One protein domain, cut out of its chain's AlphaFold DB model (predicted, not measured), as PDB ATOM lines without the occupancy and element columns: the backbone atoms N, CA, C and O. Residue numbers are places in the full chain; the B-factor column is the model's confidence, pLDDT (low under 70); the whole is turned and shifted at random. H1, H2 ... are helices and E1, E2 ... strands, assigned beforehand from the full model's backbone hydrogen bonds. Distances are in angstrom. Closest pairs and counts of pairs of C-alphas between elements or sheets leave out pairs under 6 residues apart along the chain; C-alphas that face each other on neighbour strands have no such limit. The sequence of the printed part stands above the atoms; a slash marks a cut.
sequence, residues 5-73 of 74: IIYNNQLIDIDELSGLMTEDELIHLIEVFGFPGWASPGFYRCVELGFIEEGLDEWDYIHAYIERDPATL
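Overview. This is residues 5 to 73 of the 74 residues of an uncharacterized protein of Gammaproteobacteria bacterium (UniProt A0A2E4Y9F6). A two-stranded hairpin, E1 and E2, sticks out with residues 6 to 12 from one end of a small, loosely joined group of short helices, in which H1 touches H3 and H2 is near H3. H4 lies at the other end, and from there the tail, residues 65 to 73, sticks out. The printed part has 69 residues, with the named elements E1, E2, H1, H2, H3 and H4 along the chain; the sheet is E1 - E2, antiparallel, and the class is mostly helix. The whole is only just compact, close to loose, with a radius of gyration of the C-alphas of 13.1 A and spans of 37 by 31 by 22 A.

Along the chain. E1 is residues 5 to 7, 6.3 A long, from C-alpha 5 at (-30.523, -15.692, -92.285). E2 is residues 10 to 13, 9.8 A. H1 is residues 14 to 18, 5.8 A; H2 is residues 23 to 33, 15.2 A; H3 is residues 41 to 48, 10.6 A. H4, residues 58 to 63, 8.5 A, ends with C-alpha 63 at (-22.865, 3.728, -103.665).

Arrangement. E1 and E2 form a hairpin, antiparallel at 143 degrees, with N 5 and O 12 at 3.0 A and N 12 and O 5 at 2.8 A, both within hydrogen-bond range. The closest C-alphas of E1 and H1, Ile 5 and Ile 14, are 7.1 A apart. H1 touches H3, the closest C-alphas being Ser 18 and Gly 42, 4.5 A. H1 and H2 are close but not clearly touching, the closest C-alphas being Ser 18 and Leu 26, 6.3 A. H2 and H3 are near each other, with 7 pairs of C-alphas within 10 A. H4 is apart from H1, H2 and H3. In H1, H2, H3 and H4 every O i to N i+4 pair is within hydrogen-bond range.

Size, cuts and confidence. The two C-alphas farthest apart, Asn 9 and Ala 71, are 39.1 A apart. The printed part has no cut, and no link is long. Residues 65 to 73 have pLDDT under 70.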
ATOM      1  N   ILE A   5     -30.925 -14.288 -92.158       87.69
ATOM      2  CA  ILE A   5     -30.523 -15.692 -92.285       87.69
ATOM      3  C   ILE A   5     -31.526 -16.605 -91.590       87.69
ATOM      4  O   ILE A   5     -32.207 -16.204 -90.647       87.69
ATOM      5  N   ILE A   6     -31.605 -17.853 -92.049       91.56
ATOM      6  CA  ILE A   6     -32.317 -18.910 -91.331       91.56
ATOM      7  C   ILE A   6     -31.278 -19.762 -90.615       91.56
ATOM      8  O   ILE A   6     -30.443 -20.396 -91.255       91.56
ATOM      9  N   TYR A   7     -31.356 -19.803 -89.291       87.75
ATOM     10  CA  TYR A   7     -30.506 -20.638 -88.457       87.75
ATOM     11  C   TYR A   7     -31.377 -21.410 -87.474       87.75
ATOM     12  O   TYR A   7     -32.228 -20.832 -86.805       87.75
ATOM     13  N   ASN A   8     -31.199 -22.732 -87.415       94.25
ATOM     14  CA  ASN A   8     -31.972 -23.608 -86.531       94.25
ATOM     15  C   ASN A   8     -33.507 -23.407 -86.636       94.25
ATOM     16  O   ASN A   8     -34.202 -23.278 -85.631       94.25
ATOM     17  N   ASN A   9     -34.031 -23.334 -87.867       93.69
ATOM     18  CA  ASN A   9     -35.439 -23.035 -88.184       93.69
ATOM     19  C   ASN A   9     -35.972 -21.689 -87.647       93.69
ATOM     20  O   ASN A   9     -37.185 -21.484 -87.605       93.69
ATOM     21  N   GLN A  10     -35.095 -20.756 -87.275       93.94
ATOM     22  CA  GLN A  10     -35.454 -19.396 -86.881       93.94
ATOM     23  C   GLN A  10     -34.943 -18.391 -87.909       93.94
ATOM     24  O   GLN A  10     -33.834 -18.527 -88.423       93.94
ATOM     25  N   LEU A  11     -35.762 -17.380 -88.200       91.75
ATOM     26  CA  LEU A  11     -35.346 -16.225 -88.987       91.75
ATOM     27  C   LEU A  11     -34.614 -15.251 -88.062       91.75
ATOM     28  O   LEU A  11     -35.202 -14.770 -87.095       91.75
ATOM     29  N   ILE A  12     -33.353 -14.972 -88.366       90.62
ATOM     30  CA  ILE A  12     -32.516 -14.019 -87.641       90.62
ATOM     31  C   ILE A  12     -32.312 -12.799 -88.531       90.62
ATOM     32  O   ILE A  12     -31.937 -12.935 -89.699       90.62
ATOM     33  N   ASP A  13     -32.565 -11.622 -87.967       91.25
ATOM     34  CA  ASP A  13     -32.237 -10.343 -88.584       91.25
ATOM     35  C   ASP A  13     -30.815  -9.948 -88.171       91.25
ATOM     36  O   ASP A  13     -30.533  -9.709 -86.995       91.25
ATOM     37  N   ILE A  14     -29.896  -9.988 -89.132       88.62
ATOM     38  CA  ILE A  14     -28.471  -9.762 -88.886       88.62
ATOM     39  C   ILE A  14     -28.178  -8.276 -88.711       88.62
ATOM     40  O   ILE A  14     -27.300  -7.912 -87.931       88.62
ATOM     41  N   ASP A  15     -28.944  -7.418 -89.375       89.38
ATOM     42  CA  ASP A  15     -28.822  -5.969 -89.240       89.38
ATOM     43  C   ASP A  15     -29.218  -5.506 -87.825       89.38
ATOM     44  O   ASP A  15     -28.607  -4.595 -87.269       89.38
ATOM     45  N   GLU A  16     -30.186  -6.181 -87.200       90.56
ATOM     46  CA  GLU A  16     -30.523  -5.983 -85.784       90.56
ATOM     47  C   GLU A  16     -29.447  -6.560 -84.851       90.56
ATOM     48  O   GLU A  16     -29.002  -5.896 -83.914       90.56
ATOM     49  N   LEU A  17     -28.995  -7.793 -85.112       91.00
ATOM     50  CA  LEU A  17     -28.012  -8.477 -84.265       91.00
ATOM     51  C   LEU A  17     -26.659  -7.750 -84.237       91.00
ATOM     52  O   LEU A  17     -26.038  -7.641 -83.182       91.00
ATOM     53  N   SER A  18     -26.215  -7.242 -85.385       91.69
ATOM     54  CA  SER A  18     -24.941  -6.528 -85.540       91.69
ATOM     55  C   SER A  18     -24.864  -5.245 -84.708       91.69
ATOM     56  O   SER A  18     -23.773  -4.863 -84.292       91.69
ATOM     57  N   GLY A  19     -26.001  -4.634 -84.359       92.50
ATOM     58  CA  GLY A  19     -26.051  -3.508 -83.422       92.50
ATOM     59  C   GLY A  19     -25.609  -3.853 -81.992       92.50
ATOM     60  O   GLY A  19     -25.285  -2.958 -81.216       92.50
ATOM     61  N   LEU A  20     -25.583  -5.143 -81.638       93.81
ATOM     62  CA  LEU A  20     -25.216  -5.644 -80.309       93.81
ATOM     63  C   LEU A  20     -23.850  -6.345 -80.281       93.81
ATOM     64  O   LEU A  20     -23.422  -6.794 -79.218       93.81
ATOM     65  N   MET A  21     -23.185  -6.467 -81.431       94.31
ATOM     66  CA  MET A  21     -21.912  -7.169 -81.550       94.31
ATOM     67  C   MET A  21     -20.743  -6.355 -80.990       94.31
ATOM     68  O   MET A  21     -20.723  -5.115 -81.004       94.31
ATOM     69  N   THR A  22     -19.733  -7.082 -80.518       95.88
ATOM     70  CA  THR A  22     -18.403  -6.519 -80.271       95.88
ATOM     71  C   THR A  22     -17.760  -6.058 -81.581       95.88
ATOM     72  O   THR A  22     -18.196  -6.430 -82.669       95.88
ATOM     73  N   GLU A  23     -16.718  -5.233 -81.479       94.69
ATOM     74  CA  GLU A  23     -15.979  -4.746 -82.649       94.69
ATOM     75  C   GLU A  23     -15.417  -5.905 -83.490       94.69
ATOM     76  O   GLU A  23     -15.666  -5.960 -84.690       94.69
ATOM     77  N   ASP A  24     -14.762  -6.880 -82.850       95.50
ATOM     78  CA  ASP A  24     -14.179  -8.049 -83.526       95.50
ATOM     79  C   ASP A  24     -15.240  -8.912 -84.233       95.50
ATOM     80  O   ASP A  24     -15.044  -9.356 -85.367       95.50
ATOM     81  N   GLU A  25     -16.387  -9.146 -83.583       94.75
ATOM     82  CA  GLU A  25     -17.505  -9.892 -84.177       94.75
ATOM     83  C   GLU A  25     -18.086  -9.162 -85.390       94.75
ATOM     84  O   GLU A  25     -18.400  -9.790 -86.403       94.75
ATOM     85  N   LEU A  26     -18.206  -7.835 -85.299       93.44
ATOM     86  CA  LEU A  26     -18.734  -7.007 -86.372       93.44
ATOM     87  C   LEU A  26     -17.778  -6.950 -87.566       93.44
ATOM     88  O   LEU A  26     -18.232  -7.085 -88.700       93.44
ATOM     89  N   ILE A  27     -16.467  -6.825 -87.330       93.00
ATOM     90  CA  ILE A  27     -15.441  -6.912 -88.381       93.00
ATOM     91  C   ILE A  27     -15.577  -8.242 -89.122       93.00
ATOM     92  O   ILE A  27     -15.693  -8.254 -90.347       93.00
ATOM     93  N   HIS A  28     -15.642  -9.358 -88.390       91.56
ATOM     94  CA  HIS A  28     -15.780 -10.672 -89.010       91.56
ATOM     95  C   HIS A  28     -17.079 -10.801 -89.820       91.56
ATOM     96  O   HIS A  28     -17.089 -11.358 -90.918       91.56
ATOM     97  N   LEU A  29     -18.185 -10.255 -89.310       89.69
ATOM     98  CA  LEU A  29     -19.457 -10.238 -90.022       89.69
ATOM     99  C   LEU A  29     -19.368  -9.445 -91.335       89.69
ATOM    100  O   LEU A  29     -19.827  -9.930 -92.371       89.69
ATOM    101  N   ILE A  30     -18.741  -8.267 -91.303       88.81
ATOM    102  CA  ILE A  30     -18.542  -7.404 -92.475       88.81
ATOM    103  C   ILE A  30     -17.640  -8.080 -93.512       88.81
ATOM    104  O   ILE A  30     -17.915  -8.002 -94.709       88.81
ATOM    105  N   GLU A  31     -16.590  -8.783 -93.087       87.44
ATOM    106  CA  GLU A  31     -15.709  -9.527 -93.996       87.44
ATOM    107  C   GLU A  31     -16.452 -10.621 -94.774       87.44
ATOM    108  O   GLU A  31     -16.163 -10.845 -95.952       87.44
ATOM    109  N   VAL A  32     -17.404 -11.297 -94.122       85.69
ATOM    110  CA  VAL A  32     -18.136 -12.431 -94.700       85.69
ATOM    111  C   VAL A  32     -19.345 -11.979 -95.519       85.69
ATOM    112  O   VAL A  32     -19.597 -12.528 -96.592       85.69
ATOM    113  N   PHE A  33     -20.103 -11.000 -95.024       83.88
ATOM    114  CA  PHE A  33     -21.405 -10.635 -95.587       83.88
ATOM    115  C   PHE A  33     -21.486  -9.205 -96.135       83.88
ATOM    116  O   PHE A  33     -22.471  -8.862 -96.793       83.88
ATOM    117  N   GLY A  34     -20.456  -8.389 -95.918       86.62
ATOM    118  CA  GLY A  34     -20.462  -6.965 -96.230       86.62
ATOM    119  C   GLY A  34     -21.091  -6.116 -95.125       86.62
ATOM    120  O   GLY A  34     -21.516  -6.612 -94.082       86.62
ATOM    121  N   PHE A  35     -21.127  -4.805 -95.359       88.38
ATOM    122  CA  PHE A  35     -21.657  -3.855 -94.387       88.38
ATOM    123  C   PHE A  35     -23.180  -4.008 -94.166       88.38
ATOM    124  O   PHE A  35     -23.895  -4.363 -95.111       88.38
ATOM    125  N   PRO A  36     -23.687  -3.705 -92.950       90.06
ATOM    126  CA  PRO A  36     -25.118  -3.741 -92.631       90.06
ATOM    127  C   PRO A  36     -25.975  -2.819 -93.510       90.06
ATOM    128  O   PRO A  36     -25.483  -1.891 -94.150       90.06
ATOM    129  N   GLY A  37     -27.291  -3.018 -93.524       89.81
ATOM    130  CA  GLY A  37     -28.208  -2.119 -94.234       89.81
ATOM    131  C   GLY A  37     -28.164  -0.672 -93.710       89.81
ATOM    132  O   GLY A  37     -27.998  -0.454 -92.512       89.81
ATOM    133  N   TRP A  38     -28.355   0.326 -94.583       90.88
ATOM    134  CA  TRP A  38     -28.435   1.741 -94.183       90.88
ATOM    135  C   TRP A  38     -29.488   1.966 -93.089       90.88
ATOM    136  O   TRP A  38     -30.563   1.363 -93.134       90.88
ATOM    137  N   ALA A  39     -29.175   2.826 -92.114       91.38
ATOM    138  CA  ALA A  39     -30.022   3.147 -90.958       91.38
ATOM    139  C   ALA A  39     -30.478   1.940 -90.106       91.38
ATOM    140  O   ALA A  39     -31.405   2.055 -89.303       91.38
ATOM    141  N   SER A  40     -29.829   0.783 -90.248       92.19
ATOM    142  CA  SER A  40     -30.007  -0.341 -89.331       92.19
ATOM    143  C   SER A  40     -29.247  -0.139 -88.014       92.19
ATOM    144  O   SER A  40     -28.314   0.668 -87.956       92.19
ATOM    145  N   PRO A  41     -29.565  -0.906 -86.955       94.31
ATOM    146  CA  PRO A  41     -28.745  -0.932 -85.746       94.31
ATOM    147  C   PRO A  41     -27.266  -1.232 -86.030       94.31
ATOM    148  O   PRO A  41     -26.392  -0.547 -85.501       94.31
ATOM    149  N   GLY A  42     -26.980  -2.186 -86.922       92.88
ATOM    150  CA  GLY A  42     -25.627  -2.478 -87.394       92.88
ATOM    151  C   GLY A  42     -24.934  -1.297 -88.065       92.88
ATOM    152  O   GLY A  42     -23.757  -1.053 -87.803       92.88
ATOM    153  N   PHE A  43     -25.651  -0.528 -88.889       92.75
ATOM    154  CA  PHE A  43     -25.116   0.689 -89.509       92.75
ATOM    155  C   PHE A  43     -24.694   1.707 -88.449       92.75
ATOM    156  O   PHE A  43     -23.563   2.183 -88.478       92.75
ATOM    157  N   TYR A  44     -25.552   1.991 -87.465       93.94
ATOM    158  CA  TYR A  44     -25.207   2.937 -86.399       93.94
ATOM    159  C   TYR A  44     -24.047   2.442 -85.535       93.94
ATOM    160  O   TYR A  44     -23.209   3.242 -85.125       93.94
ATOM    161  N   ARG A  45     -23.948   1.127 -85.314       94.75
ATOM    162  CA  ARG A  45     -22.803   0.526 -84.627       94.75
ATOM    163  C   ARG A  45     -21.506   0.685 -85.422       94.75
ATOM    164  O   ARG A  45     -20.474   1.007 -84.846       94.75
ATOM    165  N   CYS A  46     -21.558   0.515 -86.743       92.62
ATOM    166  CA  CYS A  46     -20.419   0.761 -87.626       92.62
ATOM    167  C   CYS A  46     -20.001   2.240 -87.636       92.62
ATOM    168  O   CYS A  46     -18.809   2.525 -87.697       92.62
ATOM    169  N   VAL A  47     -20.954   3.173 -87.548       93.31
ATOM    170  CA  VAL A  47     -20.670   4.608 -87.395       93.31
ATOM    171  C   VAL A  47     -19.989   4.890 -86.051       93.31
ATOM    172  O   VAL A  47     -18.947   5.535 -86.021       93.31
ATOM    173  N   GLU A  48     -20.513   4.347 -84.946       94.88
ATOM    174  CA  GLU A  48     -19.934   4.506 -83.600       94.88
ATOM    175  C   GLU A  48     -18.479   4.012 -83.523       94.88
ATOM    176  O   GLU A  48     -17.640   4.636 -82.876       94.88
ATOM    177  N   LEU A  49     -18.180   2.899 -84.196       92.50
ATOM    178  CA  LEU A  49     -16.844   2.297 -84.249       92.50
ATOM    179  C   LEU A  49     -15.927   2.935 -85.312       92.50
ATOM    180  O   LEU A  49     -14.759   2.572 -85.410       92.50
ATOM    181  N   GLY A  50     -16.428   3.894 -86.097       91.56
ATOM    182  CA  GLY A  50     -15.648   4.610 -87.108       91.56
ATOM    183  C   GLY A  50     -15.390   3.828 -88.400       91.56
ATOM    184  O   GLY A  50     -14.485   4.181 -89.154       91.56
ATOM    185  N   PHE A  51     -16.167   2.778 -88.677       89.62
ATOM    186  CA  PHE A  51     -16.097   2.027 -89.937       89.62
ATOM    187  C   PHE A  51     -16.867   2.695 -91.082       89.62
ATOM    188  O   PHE A  51     -16.577   2.437 -92.248       89.62
ATOM    189  N   ILE A  52     -17.858   3.528 -90.752       90.00
ATOM    190  CA  ILE A  52     -18.678   4.290 -91.698       90.00
ATOM    191  C   ILE A  52     -18.646   5.761 -91.281       90.00
ATOM    192  O   ILE A  52     -18.730   6.071 -90.093       90.00
ATOM    193  N   GLU A  53     -18.549   6.666 -92.253       87.94
ATOM    194  CA  GLU A  53     -18.613   8.106 -91.999       87.94
ATOM    195  C   GLU A  53     -20.007   8.547 -91.515       87.94
ATOM    196  O   GLU A  53     -21.045   8.079 -91.987       87.94
ATOM    197  N   GLU A  54     -20.037   9.490 -90.572       87.25
ATOM    198  CA  GLU A  54     -21.281  10.104 -90.111       87.25
ATOM    199  C   GLU A  54     -21.934  10.960 -91.205       87.25
ATOM    200  O   GLU A  54     -21.265  11.644 -91.976       87.25
ATOM    201  N   GLY A  55     -23.269  10.991 -91.218       84.69
ATOM    202  CA  GLY A  55     -24.029  11.914 -92.066       84.69
ATOM    203  C   GLY A  55     -24.171  11.499 -93.531       84.69
ATOM    204  O   GLY A  55     -24.727  12.279 -94.300       84.69
ATOM    205  N   LEU A  56     -23.733  10.290 -93.907       85.00
ATOM    206  CA  LEU A  56     -24.008   9.720 -95.228       85.00
ATOM    207  C   LEU A  56     -25.516   9.583 -95.457       85.00
ATOM    208  O   LEU A  56     -26.236   8.984 -94.643       85.00
ATOM    209  N   ASP A  57     -25.989  10.102 -96.588       89.31
ATOM    210  CA  ASP A  57     -27.337   9.794 -97.045       89.31
ATOM    211  C   ASP A  57     -27.423   8.351 -97.584       89.31
ATOM    212  O   ASP A  57     -26.418   7.649 -97.736       89.31
ATOM    213  N   GLU A  58     -28.646   7.856 -97.796       88.31
ATOM    214  CA  GLU A  58     -28.860   6.470 -98.227       88.31
ATOM    215  C   GLU A  58     -28.202   6.173 -99.584       88.31
ATOM    216  O   GLU A  58     -27.680   5.076 -99.787       88.31
ATOM    217  N   TRP A  59     -28.190   7.142-100.505       86.44
ATOM    218  CA  TRP A  59     -27.603   6.968-101.831       86.44
ATOM    219  C   TRP A  59     -26.084   6.937-101.760       86.44
ATOM    220  O   TRP A  59     -25.477   6.032-102.332       86.44
ATOM    221  N   ASP A  60     -25.487   7.870-101.023       86.75
ATOM    222  CA  ASP A  60     -24.049   7.907-100.785       86.75
ATOM    223  C   ASP A  60     -23.583   6.601-100.146       86.75
ATOM    224  O   ASP A  60     -22.612   6.006-100.600       86.75
ATOM    225  N   TYR A  61     -24.319   6.094 -99.154       87.00
ATOM    226  CA  TYR A  61     -23.987   4.835 -98.499       87.00
ATOM    227  C   TYR A  61     -24.098   3.621 -99.427       87.00
ATOM    228  O   TYR A  61     -23.192   2.791 -99.480       87.00
ATOM    229  N   ILE A  62     -25.199   3.502-100.177       82.25
ATOM    230  CA  ILE A  62     -25.400   2.377-101.102       82.25
ATOM    231  C   ILE A  62     -24.343   2.387-102.211       82.25
ATOM    232  O   ILE A  62     -23.959   1.319-102.683       82.25
ATOM    233  N   HIS A  63     -23.868   3.566-102.617       78.62
ATOM    234  CA  HIS A  63     -22.865   3.728-103.665       78.62
ATOM    235  C   HIS A  63     -21.429   3.890-103.151       78.62
ATOM    236  O   HIS A  63     -20.506   3.920-103.970       78.62
ATOM    237  N   ALA A  64     -21.220   3.916-101.831       72.38
ATOM    238  CA  ALA A  64     -19.915   3.863-101.183       72.38
ATOM    239  C   ALA A  64     -19.339   2.445-101.291       72.38
ATOM    240  O   ALA A  64     -19.186   1.708-100.319       72.38
ATOM    241  N   TYR A  65     -19.028   2.026-102.512       64.38
ATOM    242  CA  TYR A  65     -18.267   0.814-102.737       64.38
ATOM    243  C   TYR A  65     -16.785   1.139-102.585       64.38
ATOM    244  O   TYR A  65     -16.254   2.014-103.268       64.38
ATOM    245  N   ILE A  66     -16.092   0.394-101.725       57.84
ATOM    246  CA  ILE A  66     -14.638   0.288-101.824       57.84
ATOM    247  C   ILE A  66     -14.365  -0.427-103.150       57.84
ATOM    248  O   ILE A  66     -14.705  -1.605-103.292       57.84
ATOM    249  N   GLU A  67     -13.778   0.264-104.129       51.88
ATOM    250  CA  GLU A  67     -13.213  -0.393-105.310       51.88
ATOM    251  C   GLU A  67     -12.146  -1.385-104.829       51.88
ATOM    252  O   GLU A  67     -11.025  -1.012-104.484       51.88
ATOM    253  N   ARG A  68     -12.501  -2.672-104.742       50.62
ATOM    254  CA  ARG A  68     -11.515  -3.727-104.506       50.62
ATOM    255  C   ARG A  68     -10.725  -3.914-105.789       50.62
ATOM    256  O   ARG A  68     -11.306  -4.274-106.811       50.62
ATOM    257  N   ASP A  69      -9.412  -3.707-105.720       57.12
ATOM    258  CA  ASP A  69      -8.509  -4.049-106.817       57.12
ATOM    259  C   ASP A  69      -8.669  -5.547-107.138       57.12
ATOM    260  O   ASP A  69      -8.363  -6.386-106.279       57.12
ATOM    261  N   PRO A  70      -9.126  -5.912-108.353       56.12
ATOM    262  CA  PRO A  70      -9.285  -7.302-108.760       56.12
ATOM    263  C   PRO A  70      -8.006  -8.132-108.615       56.12
ATOM    264  O   PRO A  70      -8.089  -9.344-108.438       56.12
ATOM    265  N   ALA A  71      -6.827  -7.501-108.653       66.62
ATOM    266  CA  ALA A  71      -5.542  -8.165-108.468       66.62
ATOM    267  C   ALA A  71      -5.291  -8.649-107.027       66.62
ATOM    268  O   ALA A  71      -4.384  -9.451-106.805       66.62
ATOM    269  N   THR A  72      -6.074  -8.178-106.054       55.03
ATOM    270  CA  THR A  72      -5.942  -8.540-104.629       55.03
ATOM    271  C   THR A  72      -6.931  -9.615-104.175       55.03
ATOM    272  O   THR A  72      -6.880 -10.059-103.029       55.03
ATOM    273  N   LEU A  73      -7.818 -10.064-105.068       44.16
ATOM    274  CA  LEU A  73      -8.716 -11.189-104.820       44.16
ATOM    275  C   LEU A  73      -7.961 -12.496-105.121       44.16
ATOM    276  O   LEU A  73      -7.678 -12.798-106.281       44.16
TER     277      LEU A  73